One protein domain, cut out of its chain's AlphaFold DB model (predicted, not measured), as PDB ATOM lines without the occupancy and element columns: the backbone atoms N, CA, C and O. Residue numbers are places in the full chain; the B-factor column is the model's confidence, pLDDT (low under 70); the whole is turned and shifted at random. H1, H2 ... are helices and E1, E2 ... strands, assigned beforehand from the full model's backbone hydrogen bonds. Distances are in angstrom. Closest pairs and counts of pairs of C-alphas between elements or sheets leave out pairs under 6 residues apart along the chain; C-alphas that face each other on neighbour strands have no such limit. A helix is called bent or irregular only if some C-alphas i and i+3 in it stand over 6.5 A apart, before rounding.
ATOM      1  N   LYS A   4      55.822  34.067  74.294       61.88
ATOM      2  CA  LYS A   4      57.220  33.808  73.931       61.88
ATOM      3  C   LYS A   4      57.493  34.033  72.438       61.88
ATOM      4  O   LYS A   4      58.467  34.690  72.086       61.88
ATOM      5  N   THR A   5      56.608  33.556  71.562       62.59
ATOM      6  CA  THR A   5      56.724  33.732  70.105       62.59
ATOM      7  C   THR A   5      56.567  35.200  69.708       62.59
ATOM      8  O   THR A   5      57.321  35.700  68.877       62.59
ATOM      9  N   ALA A   6      55.633  35.916  70.340       63.53
ATOM     10  CA  ALA A   6      55.415  37.339  70.081       63.53
ATOM     11  C   ALA A   6      56.619  38.202  70.506       63.53
ATOM     12  O   ALA A   6      57.005  39.118  69.779       63.53
ATOM     13  N   ALA A   7      57.254  37.879  71.640       67.38
ATOM     14  CA  ALA A   7      58.446  38.577  72.121       67.38
ATOM     15  C   ALA A   7      59.654  38.401  71.185       67.38
ATOM     16  O   ALA A   7      60.350  39.375  70.904       67.38
ATOM     17  N   ILE A   8      59.869  37.191  70.649       69.88
ATOM     18  CA  ILE A   8      60.939  36.927  69.669       69.88
ATOM     19  C   ILE A   8      60.719  37.752  68.398       69.88
ATOM     20  O   ILE A   8      61.633  38.435  67.942       69.88
ATOM     21  N   ILE A   9      59.504  37.717  67.844       69.44
ATOM     22  CA  ILE A   9      59.168  38.447  66.614       69.44
ATOM     23  C   ILE A   9      59.399  39.951  66.808       69.44
ATOM     24  O   ILE A   9      60.024  40.592  65.965       69.44
ATOM     25  N   PHE A  10      58.964  40.505  67.942       70.50
ATOM     26  CA  PHE A  10      59.168  41.915  68.267       70.50
ATOM     27  C   PHE A  10      60.657  42.292  68.351       70.50
ATOM     28  O   PHE A  10      61.069  43.315  67.802       70.50
ATOM     29  N   PHE A  11      61.483  41.449  68.977       70.69
ATOM     30  CA  PHE A  11      62.917  41.709  69.125       70.69
ATOM     31  C   PHE A  11      63.667  41.640  67.787       70.69
ATOM     32  O   PHE A  11      64.507  42.492  67.513       70.69
ATOM     33  N   VAL A  12      63.326  40.677  66.921       72.62
ATOM     34  CA  VAL A  12      63.902  40.545  65.568       72.62
ATOM     35  C   VAL A  12      63.577  41.767  64.707       72.62
ATOM     36  O   VAL A  12      64.450  42.271  64.000       72.62
ATOM     37  N   ILE A  13      62.347  42.286  64.803       70.69
ATOM     38  CA  ILE A  13      61.942  43.500  64.084       70.69
ATOM     39  C   ILE A  13      62.801  44.689  64.534       70.69
ATOM     40  O   ILE A  13      63.408  45.340  63.687       70.69
ATOM     41  N   ILE A  14      62.943  44.935  65.842       70.38
ATOM     42  CA  ILE A  14      63.784  46.037  66.345       70.38
ATOM     43  C   ILE A  14      65.252  45.855  65.932       70.38
ATOM     44  O   ILE A  14      65.873  46.805  65.457       70.38
ATOM     45  N   ALA A  15      65.790  44.639  66.031       67.00
ATOM     46  CA  ALA A  15      67.167  44.330  65.647       67.00
ATOM     47  C   ALA A  15      67.462  44.617  64.168       67.00
ATOM     48  O   ALA A  15      68.550  45.086  63.837       67.00
ATOM     49  N   SER A  16      66.493  44.362  63.282       67.00
ATOM     50  CA  SER A  16      66.623  44.624  61.842       67.00
ATOM     51  C   SER A  16      66.557  46.110  61.480       67.00
ATOM     52  O   SER A  16      67.105  46.517  60.460       67.00
ATOM     53  N   ILE A  17      65.944  46.935  62.333       67.06
ATOM     54  CA  ILE A  17      65.769  48.373  62.107       67.06
ATOM     55  C   ILE A  17      67.049  49.160  62.435       67.06
ATOM     56  O   ILE A  17      67.407  50.086  61.710       67.06
ATOM     57  N   VAL A  18      67.776  48.778  63.490       65.00
ATOM     58  CA  VAL A  18      69.014  49.452  63.933       65.00
ATOM     59  C   VAL A  18      70.071  49.605  62.816       65.00
ATOM     60  O   VAL A  18      70.533  50.729  62.614       65.00
ATOM     61  N   PRO A  19      70.432  48.562  62.038       62.38
ATOM     62  CA  PRO A  19      71.408  48.700  60.954       62.38
ATOM     63  C   PRO A  19      70.895  49.523  59.761       62.38
ATOM     64  O   PRO A  19      71.688  50.141  59.059       62.38
ATOM     65  N   VAL A  20      69.579  49.587  59.528       63.06
ATOM     66  CA  VAL A  20      69.014  50.439  58.464       63.06
ATOM     67  C   VAL A  20      69.252  51.917  58.785       63.06
ATOM     68  O   VAL A  20      69.624  52.690  57.903       63.06
ATOM     69  N   PHE A  21      69.123  52.300  60.058       59.50
ATOM     70  CA  PHE A  21      69.403  53.664  60.508       59.50
ATOM     71  C   PHE A  21      70.894  54.021  60.473       59.50
ATOM     72  O   PHE A  21      71.218  55.173  60.196       59.50
ATOM     73  N   THR A  22      71.811  53.074  60.696       60.22
ATOM     74  CA  THR A  22      73.255  53.365  60.618       60.22
ATOM     75  C   THR A  22      73.752  53.546  59.188       60.22
ATOM     76  O   THR A  22      74.593  54.412  58.957       60.22
ATOM     77  N   ILE A  23      73.188  52.809  58.223       62.03
ATOM     78  CA  ILE A  23      73.511  52.948  56.792       62.03
ATOM     79  C   ILE A  23      72.904  54.236  56.207       62.03
ATOM     80  O   ILE A  23      73.528  54.878  55.368       62.03
ATOM     81  N   MET A  24      71.706  54.648  56.650       57.78
ATOM     82  CA  MET A  24      71.040  55.867  56.154       57.78
ATOM     83  C   MET A  24      71.699  57.179  56.602       57.78
ATOM     84  O   MET A  24      71.561  58.179  55.901       57.78
ATOM     85  N   TYR A  25      72.352  57.200  57.767       58.69
ATOM     86  CA  TYR A  25      72.827  58.436  58.406       58.69
ATOM     87  C   TYR A  25      74.354  58.621  58.400       58.69
ATOM     88  O   TYR A  25      74.835  59.544  59.048       58.69
ATOM     89  N   ASP A  26      75.099  57.784  57.666       60.06
ATOM     90  CA  ASP A  26      76.568  57.855  57.536       60.06
ATOM     91  C   ASP A  26      77.265  57.975  58.910       60.06
ATOM     92  O   ASP A  26      78.059  58.874  59.194       60.06
ATOM     93  N   ILE A  27      76.849  57.107  59.838       59.41
ATOM     94  CA  ILE A  27      77.255  57.188  61.242       59.41
ATOM     95  C   ILE A  27      78.661  56.584  61.397       59.41
ATOM     96  O   ILE A  27      78.904  55.446  61.003       59.41
ATOM     97  N   THR A  28      79.562  57.355  62.015       66.50
ATOM     98  CA  THR A  28      80.948  57.015  62.402       66.50
ATOM     99  C   THR A  28      81.084  55.681  63.158       66.50
ATOM    100  O   THR A  28      80.100  55.159  63.678       66.50
ATOM    101  N   ASP A  29      82.317  55.162  63.298       65.31
ATOM    102  CA  ASP A  29      82.701  53.883  63.949       65.31
ATOM    103  C   ASP A  29      81.915  53.512  65.232       65.31
ATOM    104  O   ASP A  29      81.669  52.339  65.515       65.31
ATOM    105  N   ILE A  30      81.455  54.509  65.995       67.75
ATOM    106  CA  ILE A  30      80.615  54.361  67.195       67.75
ATOM    107  C   ILE A  30      79.241  53.731  66.884       67.75
ATOM    108  O   ILE A  30      78.764  52.890  67.648       67.75
ATOM    109  N   GLY A  31      78.601  54.094  65.769       66.38
ATOM    110  CA  GLY A  31      77.315  53.532  65.340       66.38
ATOM    111  C   GLY A  31      77.416  52.058  64.943       66.38
ATOM    112  O   GLY A  31      76.516  51.265  65.236       66.38
ATOM    113  N   LEU A  32      78.548  51.664  64.351       67.06
ATOM    114  CA  LEU A  32      78.852  50.270  64.022       67.06
ATOM    115  C   LEU A  32      79.039  49.427  65.294       67.06
ATOM    116  O   LEU A  32      78.478  48.335  65.405       67.06
ATOM    117  N   ILE A  33      79.769  49.959  66.284       70.25
ATOM    118  CA  ILE A  33      79.976  49.310  67.588       70.25
ATOM    119  C   ILE A  33      78.638  49.110  68.312       70.25
ATOM    120  O   ILE A  33      78.362  48.012  68.797       70.25
ATOM    121  N   LEU A  34      77.772  50.128  68.335       69.75
ATOM    122  CA  LEU A  34      76.461  50.037  68.982       69.75
ATOM    123  C   LEU A  34      75.550  49.002  68.296       69.75
ATOM    124  O   LEU A  34      74.887  48.213  68.967       69.75
ATOM    125  N   THR A  35      75.581  48.946  66.961       71.69
ATOM    126  CA  THR A  35      74.831  47.955  66.172       71.69
ATOM    127  C   THR A  35      75.313  46.531  66.447       71.69
ATOM    128  O   THR A  35      74.497  45.629  66.637       71.69
ATOM    129  N   SER A  36      76.630  46.330  66.522       69.88
ATOM    130  CA  SER A  36      77.235  45.034  66.844       69.88
ATOM    131  C   SER A  36      76.825  44.548  68.238       69.88
ATOM    132  O   SER A  36      76.399  43.404  68.400       69.88
ATOM    133  N   ILE A  37      76.836  45.438  69.237       76.50
ATOM    134  CA  ILE A  37      76.370  45.126  70.596       76.50
ATOM    135  C   ILE A  37      74.887  44.726  70.583       76.50
ATOM    136  O   ILE A  37      74.530  43.705  71.173       76.50
ATOM    137  N   CYS A  38      74.027  45.463  69.869       72.69
ATOM    138  CA  CYS A  38      72.616  45.098  69.719       72.69
ATOM    139  C   CYS A  38      72.444  43.688  69.135       72.69
ATOM    140  O   CYS A  38      71.637  42.917  69.653       72.69
ATOM    141  N   TRP A  39      73.222  43.316  68.118       69.75
ATOM    142  CA  TRP A  39      73.173  41.975  67.524       69.75
ATOM    143  C   TRP A  39      73.591  40.873  68.501       69.75
ATOM    144  O   TRP A  39      72.915  39.845  68.575       69.75
ATOM    145  N   VAL A  40      74.638  41.094  69.302       76.19
ATOM    146  CA  VAL A  40      75.070  40.139  70.340       76.19
ATOM    147  C   VAL A  40      73.960  39.907  71.368       76.19
ATOM    148  O   VAL A  40      73.664  38.759  71.706       76.19
ATOM    149  N   PHE A  41      73.285  40.971  71.815       73.19
ATOM    150  CA  PHE A  41      72.134  40.841  72.712       73.19
ATOM    151  C   PHE A  41      70.965  40.099  72.054       73.19
ATOM    152  O   PHE A  41      70.354  39.246  72.695       73.19
ATOM    153  N   CYS A  42      70.677  40.358  70.776       71.69
ATOM    154  CA  CYS A  42      69.606  39.666  70.057       71.69
ATOM    155  C   CYS A  42      69.864  38.160  69.949       71.69
ATOM    156  O   CYS A  42      68.973  37.366  70.241       71.69
ATOM    157  N   ILE A  43      71.089  37.759  69.594       76.12
ATOM    158  CA  ILE A  43      71.477  36.343  69.511       76.12
ATOM    159  C   ILE A  43      71.369  35.678  70.888       76.12
ATOM    160  O   ILE A  43      70.838  34.572  70.989       76.12
ATOM    161  N   GLY A  44      71.804  36.360  71.953       76.06
ATOM    162  CA  GLY A  44      71.687  35.859  73.324       76.06
ATOM    163  C   GLY A  44      70.236  35.631  73.760       76.06
ATOM    164  O   GLY A  44      69.921  34.579  74.315       76.06
ATOM    165  N   VAL A  45      69.336  36.575  73.461       73.25
ATOM    166  CA  VAL A  45      67.901  36.455  73.777       73.25
ATOM    167  C   VAL A  45      67.253  35.323  72.981       73.25
ATOM    168  O   VAL A  45      66.530  34.514  73.559       73.25
ATOM    169  N   ILE A  46      67.532  35.222  71.677       73.12
ATOM    170  CA  ILE A  46      66.994  34.149  70.830       73.12
ATOM    171  C   ILE A  46      67.468  32.790  71.346       73.12
ATOM    172  O   ILE A  46      66.642  31.918  71.598       73.12
ATOM    173  N   GLY A  47      68.775  32.633  71.580       73.69
ATOM    174  CA  GLY A  47      69.346  31.399  72.113       73.69
ATOM    175  C   GLY A  47      68.714  30.998  73.445       73.69
ATOM    176  O   GLY A  47      68.283  29.860  73.600       73.69
ATOM    177  N   PHE A  48      68.570  31.944  74.377       72.69
ATOM    178  CA  PHE A  48      67.933  31.689  75.668       72.69
ATOM    179  C   PHE A  48      66.478  31.226  75.517       72.69
ATOM    180  O   PHE A  48      66.085  30.235  76.128       72.69
ATOM    181  N   VAL A  49      65.664  31.897  74.695       70.50
ATOM    182  CA  VAL A  49      64.252  31.513  74.527       70.50
ATOM    183  C   VAL A  49      64.118  30.163  73.821       70.50
ATOM    184  O   VAL A  49      63.286  29.355  74.231       70.50
ATOM    185  N   THR A  50      64.939  29.887  72.803       69.38
ATOM    186  CA  THR A  50      64.924  28.601  72.094       69.38
ATOM    187  C   THR A  50      65.305  27.446  73.019       69.38
ATOM    188  O   THR A  50      64.585  26.453  73.045       69.38
ATOM    189  N   ILE A  51      66.369  27.585  73.818       71.44
ATOM    190  CA  ILE A  51      66.816  26.541  74.757       71.44
ATOM    191  C   ILE A  51      65.729  26.250  75.801       71.44
ATOM    192  O   ILE A  51      65.287  25.113  75.919       71.44
ATOM    193  N   ASN A  52      65.202  27.283  76.469       69.94
ATOM    194  CA  ASN A  52      64.145  27.095  77.472       69.94
ATOM    195  C   ASN A  52      62.847  26.517  76.876       69.94
ATOM    196  O   ASN A  52      62.069  25.876  77.578       69.94
ATOM    197  N   GLY A  53      62.562  26.780  75.596       67.06
ATOM    198  CA  GLY A  53      61.426  26.181  74.894       67.06
ATOM    199  C   GLY A  53      61.613  24.683  74.643       67.06
ATOM    200  O   GLY A  53      60.673  23.915  74.837       67.06
ATOM    201  N   ILE A  54      62.823  24.276  74.251       69.06
ATOM    202  CA  ILE A  54      63.186  22.868  74.038       69.06
ATOM    203  C   ILE A  54      63.119  22.093  75.360       69.06
ATOM    204  O   ILE A  54      62.478  21.045  75.403       69.06
ATOM    205  N   ASP A  55      63.684  22.641  76.440       72.12
ATOM    206  CA  ASP A  55      63.700  21.991  77.760       72.12
ATOM    207  C   ASP A  55      62.280  21.711  78.284       72.12
ATOM    208  O   ASP A  55      61.987  20.622  78.780       72.12
ATOM    209  N   LEU A  56      61.362  22.672  78.117       73.94
ATOM    210  CA  LEU A  56      59.958  22.511  78.511       73.94
ATOM    211  C   LEU A  56      59.235  21.446  77.680       73.94
ATOM    212  O   LEU A  56      58.437  20.682  78.221       73.94
ATOM    213  N   LEU A  57      59.500  21.381  76.371       74.12
ATOM    214  CA  LEU A  57      58.910  20.362  75.502       74.12
ATOM    215  C   LEU A  57      59.407  18.958  75.877       74.12
ATOM    216  O   LEU A  57      58.618  18.008  75.903       74.12
ATOM    217  N   GLU A  58      60.694  18.827  76.199       78.25
ATOM    218  CA  GLU A  58      61.292  17.568  76.639       78.25
ATOM    219  C   GLU A  58      60.722  17.118  77.993       78.25
ATOM    220  O   GLU A  58      60.303  15.964  78.125       78.25
ATOM    221  N   GLU A  59      60.616  18.021  78.977       79.44
ATOM    222  CA  GLU A  59      60.008  17.726  80.284       79.44
ATOM    223  C   GLU A  59      58.553  17.256  80.134       79.44
ATOM    224  O   GLU A  59      58.145  16.242  80.716       79.44
ATOM    225  N   ASN A  60      57.776  17.960  79.314       80.31
ATOM    226  CA  ASN A  60      56.378  17.653  79.035       80.31
ATOM    227  C   ASN A  60      56.217  16.266  78.401       80.31
ATOM    228  O   ASN A  60      55.439  15.438  78.885       80.31
ATOM    229  N   THR A  61      57.002  15.981  77.362       80.88
ATOM    230  CA  THR A  61      56.996  14.682  76.670       80.88
ATOM    231  C   THR A  61      57.396  13.550  77.617       80.88
ATOM    232  O   THR A  61      56.760  12.494  77.654       80.88
ATOM    233  N   LYS A  62      58.416  13.780  78.449       85.31
ATOM    234  CA  LYS A  62      58.879  12.819  79.452       85.31
ATOM    235  C   LYS A  62      57.802  12.522  80.495       85.31
ATOM    236  O   LYS A  62      57.603  11.360  80.843       85.31
ATOM    237  N   THR A  63      57.087  13.538  80.974       84.94
ATOM    238  CA  THR A  63      56.048  13.376  82.006       84.94
ATOM    239  C   THR A  63      54.840  12.588  81.486       84.94
ATOM    240  O   THR A  63      54.338  11.697  82.183       84.94
ATOM    241  N   LEU A  64      54.408  12.849  80.248       88.12
ATOM    242  CA  LEU A  64      53.383  12.049  79.568       88.12
ATOM    243  C   LEU A  64      53.827  10.586  79.438       88.12
ATOM    244  O   LEU A  64      53.107   9.684  79.869       88.12
ATOM    245  N   LYS A  65      55.038  10.356  78.918       88.31
ATOM    246  CA  LYS A  65      55.584   9.009  78.718       88.31
ATOM    247  C   LYS A  65      55.674   8.218  80.022       88.31
ATOM    248  O   LYS A  65      55.242   7.074  80.061       88.31
ATOM    249  N   ILE A  66      56.149   8.843  81.104       88.62
ATOM    250  CA  ILE A  66      56.177   8.240  82.448       88.62
ATOM    251  C   ILE A  66      54.764   7.854  82.907       88.62
ATOM    252  O   ILE A  66      54.573   6.780  83.475       88.62
ATOM    253  N   SER A  67      53.773   8.714  82.663       88.75
ATOM    254  CA  SER A  67      52.385   8.453  83.063       88.75
ATOM    255  C   SER A  67      51.791   7.261  82.304       88.75
ATOM    256  O   SER A  67      51.127   6.428  82.922       88.75
ATOM    257  N   LEU A  68      52.062   7.145  81.000       91.31
ATOM    258  CA  LEU A  68      51.639   6.006  80.181       91.31
ATOM    259  C   LEU A  68      52.388   4.721  80.555       91.31
ATOM    260  O   LEU A  68      51.741   3.716  80.825       91.31
ATOM    261  N   ASP A  69      53.719   4.750  80.674       90.56
ATOM    262  CA  ASP A  69      54.528   3.570  81.032       90.56
ATOM    263  C   ASP A  69      54.146   2.985  82.399       90.56
ATOM    264  O   ASP A  69      54.183   1.769  82.599       90.56
ATOM    265  N   LYS A  70      53.765   3.847  83.349       91.38
ATOM    266  CA  LYS A  70      53.334   3.432  84.687       91.38
ATOM    267  C   LYS A  70      51.964   2.751  84.684       91.38
ATOM    268  O   LYS A  70      51.769   1.815  85.453       91.38
ATOM    269  N   ASN A  71      51.028   3.222  83.858       91.44
ATOM    270  CA  ASN A  71      49.624   2.792  83.905       91.44
ATOM    271  C   ASN A  71      49.234   1.805  82.789       91.44
ATOM    272  O   ASN A  71      48.297   1.037  82.974       91.44
ATOM    273  N   TYR A  72      49.973   1.781  81.679       91.81
ATOM    274  CA  TYR A  72      49.739   0.952  80.492       91.81
ATOM    275  C   TYR A  72      51.055   0.318  80.022       91.81
ATOM    276  O   TYR A  72      51.529   0.540  78.910       91.81
ATOM    277  N   LYS A  73      51.703  -0.457  80.893       92.38
ATOM    278  CA  LYS A  73      53.042  -1.000  80.632       92.38
ATOM    279  C   LYS A  73      53.077  -1.889  79.382       92.38
ATOM    280  O   LYS A  73      52.445  -2.938  79.346       92.38
ATOM    281  N   GLY A  74      53.896  -1.517  78.399       91.19
ATOM    282  CA  GLY A  74      53.983  -2.239  77.123       91.19
ATOM    283  C   GLY A  74      52.966  -1.773  76.081       91.19
ATOM    284  O   GLY A  74      52.693  -2.506  75.131       91.19
ATOM    285  N   TYR A  75      52.406  -0.571  76.249       93.38
ATOM    286  CA  TYR A  75      51.636   0.069  75.194       93.38
ATOM    287  C   TYR A  75      52.476   0.279  73.928       93.38
ATOM    288  O   TYR A  75      53.696   0.443  73.973       93.38
ATOM    289  N   THR A  76      51.801   0.283  72.787       93.25
ATOM    290  CA  THR A  76      52.361   0.705  71.504       93.25
ATOM    291  C   THR A  76      51.725   2.032  71.127       93.25
ATOM    292  O   THR A  76      50.514   2.093  70.919       93.25
ATOM    293  N   ASP A  77      52.532   3.086  71.076       91.38
ATOM    294  CA  ASP A  77      52.106   4.398  70.592       91.38
ATOM    295  C   ASP A  77      51.753   4.316  69.098       91.38
ATOM    296  O   ASP A  77      52.516   3.750  68.309       91.38
ATOM    297  N   LEU A  78      50.587   4.838  68.721       89.44
ATOM    298  CA  LEU A  78      50.139   4.917  67.329       89.44
ATOM    299  C   LEU A  78      50.265   6.335  66.753       89.44
ATOM    300  O   LEU A  78      50.050   6.508  65.553       89.44
ATOM    301  N   GLY A  79      50.613   7.331  67.572       86.06
ATOM    302  CA  GLY A  79      50.514   8.741  67.214       86.06
ATOM    303  C   GLY A  79      49.084   9.282  67.320       86.06
ATOM    304  O   GLY A  79      48.145   8.565  67.679       86.06
ATOM    305  N   ASP A  80      48.931  10.576  67.029       86.94
ATOM    306  CA  ASP A  80      47.649  11.301  67.053       86.94
ATOM    307  C   ASP A  80      46.861  11.132  68.366       86.94
ATOM    308  O   ASP A  80      45.647  10.926  68.365       86.94
ATOM    309  N   ASP A  81      47.568  11.179  69.497       90.44
ATOM    310  CA  ASP A  81      47.015  10.972  70.840       90.44
ATOM    311  C   ASP A  81      46.307   9.616  71.031       90.44
ATOM    312  O   ASP A  81      45.358   9.477  71.813       90.44
ATOM    313  N   THR A  82      46.774   8.579  70.325       92.44
ATOM    314  CA  THR A  82      46.249   7.212  70.424       92.44
ATOM    315  C   THR A  82      47.333   6.172  70.679       92.44
ATOM    316  O   THR A  82      48.474   6.299  70.246       92.44
ATOM    317  N   PHE A  83      46.967   5.097  71.374       93.81
ATOM    318  CA  PHE A  83      47.856   3.965  71.629       93.81
ATOM    319  C   PHE A  83      47.093   2.643  71.700       93.81
ATOM    320  O   PHE A  83      45.870   2.610  71.850       93.81
ATOM    321  N   VAL A  84      47.825   1.534  71.611       93.75
ATOM    322  CA  VAL A  84      47.304   0.181  71.821       93.75
ATOM    323  C   VAL A  84      47.877  -0.393  73.101       93.75
ATOM    324  O   VAL A  84      49.088  -0.390  73.300       93.75
ATOM    325  N   TYR A  85      47.012  -0.942  73.943       93.19
ATOM    326  CA  TYR A  85      47.393  -1.677  75.143       93.19
ATOM    327  C   TYR A  85      46.543  -2.949  75.232       93.19
ATOM    328  O   TYR A  85      45.333  -2.903  75.027       93.19
ATOM    329  N   GLU A  86      47.184  -4.104  75.451       92.44
ATOM    330  CA  GLU A  86      46.518  -5.421  75.509       92.44
ATOM    331  C   GLU A  86      45.577  -5.714  74.316       92.44
ATOM    332  O   GLU A  86      44.514  -6.317  74.455       92.44
ATOM    333  N   GLY A  87      45.959  -5.265  73.114       89.69
ATOM    334  CA  GLY A  87      45.180  -5.470  71.887       89.69
ATOM    335  C   GLY A  87      43.948  -4.568  71.741       89.69
ATOM    336  O   GLY A  87      43.207  -4.718  70.772       89.69
ATOM    337  N   LYS A  88      43.731  -3.622  72.660       91.50
ATOM    338  CA  LYS A  88      42.666  -2.613  72.585       91.50
ATOM    339  C   LYS A  88      43.243  -1.250  72.233       91.50
ATOM    340  O   LYS A  88      44.331  -0.901  72.688       91.50
ATOM    341  N   LYS A  89      42.497  -0.482  71.440       93.00
ATOM    342  CA  LYS A  89      42.849   0.891  71.079       93.00
ATOM    343  C   LYS A  89      42.290   1.876  72.106       93.00
ATOM    344  O   LYS A  89      41.124   1.792  72.495       93.00
ATOM    345  N   TYR A  90      43.132   2.818  72.498       94.12
ATOM    346  CA  TYR A  90      42.831   3.899  73.421       94.12
ATOM    347  C   TYR A  90      43.172   5.239  72.775       94.12
ATOM    348  O   TYR A  90      44.067   5.328  71.932       94.12
ATOM    349  N   SER A  91      42.472   6.283  73.199       94.06
ATOM    350  CA  SER A  91      42.865   7.671  72.983       94.06
ATOM    351  C   SER A  91      43.149   8.331  74.324       94.06
ATOM    352  O   SER A  91      42.644   7.902  75.365       94.06
ATOM    353  N   TYR A  92      43.974   9.370  74.328       93.31
ATOM    354  CA  TYR A  92      44.247  10.130  75.535       93.31
ATOM    355  C   TYR A  92      44.171  11.633  75.304       93.31
ATOM    356  O   TYR A  92      44.230  12.137  74.194       93.31
ATOM    357  N   SER A  93      44.022  12.360  76.401       92.19
ATOM    358  CA  SER A  93      44.201  13.801  76.458       92.19
ATOM    359  C   SER A  93      45.101  14.116  77.641       92.19
ATOM    360  O   SER A  93      44.891  13.592  78.741       92.19
ATOM    361  N   TYR A  94      46.116  14.945  77.413       90.06
ATOM    362  CA  TYR A  94      47.073  15.328  78.441       90.06
ATOM    363  C   TYR A  94      47.036  16.837  78.692       90.06
ATOM    364  O   TYR A  94      47.283  17.639  77.796       90.06
ATOM    365  N   ASP A  95      46.731  17.219  79.929       89.00
ATOM    366  CA  ASP A  95      46.838  18.591  80.426       89.00
ATOM    367  C   ASP A  95      48.225  18.746  81.066       89.00
ATOM    368  O   ASP A  95      48.475  18.234  82.163       89.00
ATOM    369  N   TYR A  96      49.141  19.401  80.340       84.12
ATOM    370  CA  TYR A  96      50.538  19.585  80.749       84.12
ATOM    371  C   TYR A  96      50.678  20.465  81.996       84.12
ATOM    372  O   TYR A  96      51.503  20.162  82.857       84.12
ATOM    373  N   ASP A  97      49.829  21.485  82.148       83.81
ATOM    374  CA  ASP A  97      49.864  22.394  83.299       83.81
ATOM    375  C   ASP A  97      49.508  21.660  84.595       83.81
ATOM    376  O   ASP A  97      50.123  21.866  85.643       83.81
ATOM    377  N   LYS A  98      48.522  20.760  84.527       85.94
ATOM    378  CA  LYS A  98      48.066  19.967  85.679       85.94
ATOM    379  C   LYS A  98      48.719  18.595  85.767       85.94
ATOM    380  O   LYS A  98      48.368  17.827  86.664       85.94
ATOM    381  N   LYS A  99      49.626  18.268  84.839       87.94
ATOM    382  CA  LYS A  99      50.242  16.939  84.693       87.94
ATOM    383  C   LYS A  99      49.190  15.824  84.736       87.94
ATOM    384  O   LYS A  99      49.357  14.812  85.427       87.94
ATOM    385  N   LYS A 100      48.063  16.044  84.050       91.81
ATOM    386  CA  LYS A 100      46.864  15.204  84.116       91.81
ATOM    387  C   LYS A 100      46.655  14.462  82.797       91.81
ATOM    388  O   LYS A 100      46.331  15.072  81.785       91.81
ATOM    389  N   LEU A 101      46.762  13.139  82.842       92.62
ATOM    390  CA  LEU A 101      46.439  12.225  81.751       92.62
ATOM    391  C   LEU A 101      44.996  11.737  81.896       92.62
ATOM    392  O   LEU A 101      44.611  11.222  82.941       92.62
ATOM    393  N   THR A 102      44.199  11.863  80.845       93.31
ATOM    394  CA  THR A 102      42.853  11.287  80.757       93.31
ATOM    395  C   THR A 102      42.839  10.295  79.608       93.31
ATOM    396  O   THR A 102      43.211  10.664  78.501       93.31
ATOM    397  N   VAL A 103      42.433   9.053  79.861       93.25
ATOM    398  CA  VAL A 103      42.429   7.976  78.866       93.25
ATOM    399  C   VAL A 103      41.005   7.522  78.593       93.25
ATOM    400  O   VAL A 103      40.199   7.363  79.514       93.25
ATOM    401  N   PHE A 104      40.713   7.290  77.320       93.62
ATOM    402  CA  PHE A 104      39.429   6.839  76.813       93.62
ATOM    403  C   PHE A 104      39.611   5.562  75.993       93.62
ATOM    404  O   PHE A 104      40.600   5.397  75.278       93.62
ATOM    405  N   LEU A 105      38.639   4.659  76.078       91.38
ATOM    406  CA  LEU A 105      38.530   3.548  75.137       91.38
ATOM    407  C   LEU A 105      38.030   4.059  73.779       91.38
ATOM    408  O   LEU A 105      37.383   5.102  73.703       91.38
ATOM    409  N   GLU A 106      38.238   3.278  72.717       81.56
ATOM    410  CA  GLU A 106      37.692   3.542  71.374       81.56
ATOM    411  C   GLU A 106      36.174   3.823  71.369       81.56
ATOM    412  O   GLU A 106      35.693   4.672  70.623       81.56
ATOM    413  N   SER A 107      35.418   3.202  72.281       79.62
ATOM    414  CA  SER A 107      33.991   3.475  72.518       79.62
ATOM    415  C   SER A 107      33.694   4.838  73.162       79.62
ATOM    416  O   SER A 107      32.555   5.096  73.544       79.62
ATOM    417  N   SER A 108      34.698   5.706  73.322       78.69
ATOM    418  CA  SER A 108      34.640   7.004  74.015       78.69
ATOM    419  C   SER A 108      34.283   6.924  75.507       78.69
ATOM    420  O   SER A 108      33.969   7.935  76.135       78.69
ATOM    421  N   SER A 109      34.342   5.735  76.108       86.81
ATOM    422  CA  SER A 109      34.177   5.559  77.552       86.81
ATOM    423  C   SER A 109      35.468   5.912  78.284       86.81
ATOM    424  O   SER A 109      36.551   5.524  77.848       86.81
ATOM    425  N   LEU A 110      35.353   6.617  79.409       90.38
ATOM    426  CA  LEU A 110      36.487   6.962  80.266       90.38
ATOM    427  C   LEU A 110      37.098   5.692  80.880       90.38
ATOM    428  O   LEU A 110      36.408   4.965  81.592       90.38
ATOM    429  N   ASP A 111      38.385   5.453  80.632       90.75
ATOM    430  CA  ASP A 111      39.143   4.352  81.241       90.75
ATOM    431  C   ASP A 111      39.774   4.786  82.573       90.75
ATOM    432  O   ASP A 111      39.687   4.100  83.599       90.75
ATOM    433  N   GLY A 112      40.365   5.982  82.581       90.31
ATOM    434  CA  GLY A 112      41.060   6.493  83.750       90.31
ATOM    435  C   GLY A 112      41.454   7.956  83.643       90.31
ATOM    436  O   GLY A 112      41.671   8.505  82.565       90.31
ATOM    437  N   VAL A 113      41.564   8.581  84.811       92.69
ATOM    438  CA  VAL A 113      42.164   9.901  84.993       92.69
ATOM    439  C   VAL A 113      43.365   9.719  85.904       92.69
ATOM    440  O   VAL A 113      43.245   9.106  86.962       92.69
ATOM    441  N   TYR A 114      44.508  10.268  85.522       91.56
ATOM    442  CA  TYR A 114      45.762  10.153  86.249       91.56
ATOM    443  C   TYR A 114      46.358  11.543  86.431       91.56
ATOM    444  O   TYR A 114      46.448  12.299  85.470       91.56
ATOM    445  N   VAL A 115      46.774  11.893  87.643       90.81
ATOM    446  CA  VAL A 115      47.468  13.159  87.941       90.81
ATOM    447  C   VAL A 115      48.841  12.805  88.477       90.81
ATOM    448  O   VAL A 115      48.945  11.985  89.386       90.81
ATOM    449  N   ASN A 116      49.900  13.367  87.893       87.25
ATOM    450  CA  ASN A 116      51.286  12.968  88.180       87.25
ATOM    451  C   ASN A 116      51.511  11.446  88.035       87.25
ATOM    452  O   ASN A 116      52.265  10.835  88.790       87.25
ATOM    453  N   GLY A 117      50.812  10.814  87.087       84.44
ATOM    454  CA  GLY A 117      50.863   9.366  86.867       84.44
ATOM    455  C   GLY A 117      50.156   8.515  87.930       84.44
ATOM    456  O   GLY A 117      50.206   7.292  87.829       84.44
ATOM    457  N   GLU A 118      49.498   9.117  88.924       88.88
ATOM    458  CA  GLU A 118      48.688   8.418  89.930       88.88
ATOM    459  C   GLU A 118      47.213   8.410  89.529       88.88
ATOM    460  O   GLU A 118      46.630   9.470  89.261       88.88
ATOM    461  N   LYS A 119      46.595   7.221  89.522       89.81
ATOM    462  CA  LYS A 119      45.171   7.069  89.201       89.81
ATOM    463  C   LYS A 119      44.338   7.847  90.213       89.81
ATOM    464  O   LYS A 119      44.440   7.638  91.419       89.81
ATOM    465  N   GLN A 120      43.505   8.747  89.714       89.69
ATOM    466  CA  GLN A 120      42.532   9.449  90.528       89.69
ATOM    467  C   GLN A 120      41.375   8.495  90.794       89.69
ATOM    468  O   GLN A 120      40.692   8.052  89.867       89.69
TER     469      GLN A 120
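Overview. This is residues 4 to 120 of the 125 residues of an uncharacterized protein of [Eubacterium] rectale (UniProt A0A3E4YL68). One very long helix, H2, makes the axis of a rod; the shorter H1 folds back beside its first part as a helical hairpin, and a small five-stranded sheet forms a head that curls round its other end, residues 60 to 71. H1 stops short of the head, and the turn at residues 24 to 29 stands free at the opposite end of the rod. The printed part has 117 residues, with two named helices followed by five named strands, in a mixed class; the sheet order is E1 E2 E3 E4 E5, antiparallel throughout. The whole is extended, with a radius of gyration of the C-alphas of 23.8 A and spans of 72 by 22 by 21 A.

Arrangement. The sheet is a meander, each strand the antiparallel neighbour of the one before: E1, residues 76 to 79, E2, residues 82 to 85, E3, residues 88 to 95, E4, residues 100 to 105, and E5, residues 110 to 115. E1 and E5 are its edge strands, and it is strongly twisted. Its strands' lines turn by 91 degrees from edge to edge. Each two strands that follow each other form a hairpin. Within hydrogen-bond range are N 76 and O 84 at 2.8 A for E1 and E2, N 83 and O 90 at 3.0 A for E2 and E3, N 93 and O 102 at 2.8 A for E3 and E4, and N 101 and O 114 at 2.8 A for E4 and E5. Residues 114 to 115 of E5 also pair, antiparallel, with residues 118 to 119. H2, residues 29 to 71, is on one face of the sheet with its residues 60 to 71, and the sheet curls round it there: two layers, a helix on one face of a sheet. The closest C-alphas of H2 and E3 are those of Leu 64 and Tyr 94, 7.2 A apart; those of H2 and E4 are Ser 67 and Leu 101, also 7.2 A apart. H1, residues 4 to 24, touches H2 along residues 31 to 49 of H2 alone. Their closest C-alphas are those of Thr 22 and Gly 31, 6.2 A apart. They run opposite ways at a shallow tilt of 15 degrees. H1 is not on the sheet and is apart from its five strands. Every O i to N i+4 pair is within hydrogen-bond range in H2, and 15 of 17 are in H1.

Along the chain. H2 measures 64.1 A from C-alpha 29 to C-alpha 71 at (49.624, 2.792, 83.905). H1 measures 31.5 A and begins at C-alpha 4 at (57.220, 33.808, 73.931). It is neither bent nor irregular, but only just: C-alphas 16 and 19 are 6.3 A apart. E3, the longest strand, measures 23.0 A, E4 16.9 A and E5 14.8 A, E5 ending at C-alpha 115 at (47.468, 13.159, 87.941). E2 measures 10.1 A and E1 9.3 A.

Size, cuts and confidence. The two C-alphas farthest apart are those of Thr 28 and Gly 87, 72.6 A. The printed part has no cut, and its six links between named elements are tight. The mean pLDDT of the printed part is 79.6; 31 residues are under 70, among them residues 4 to 9 and 15 to 32.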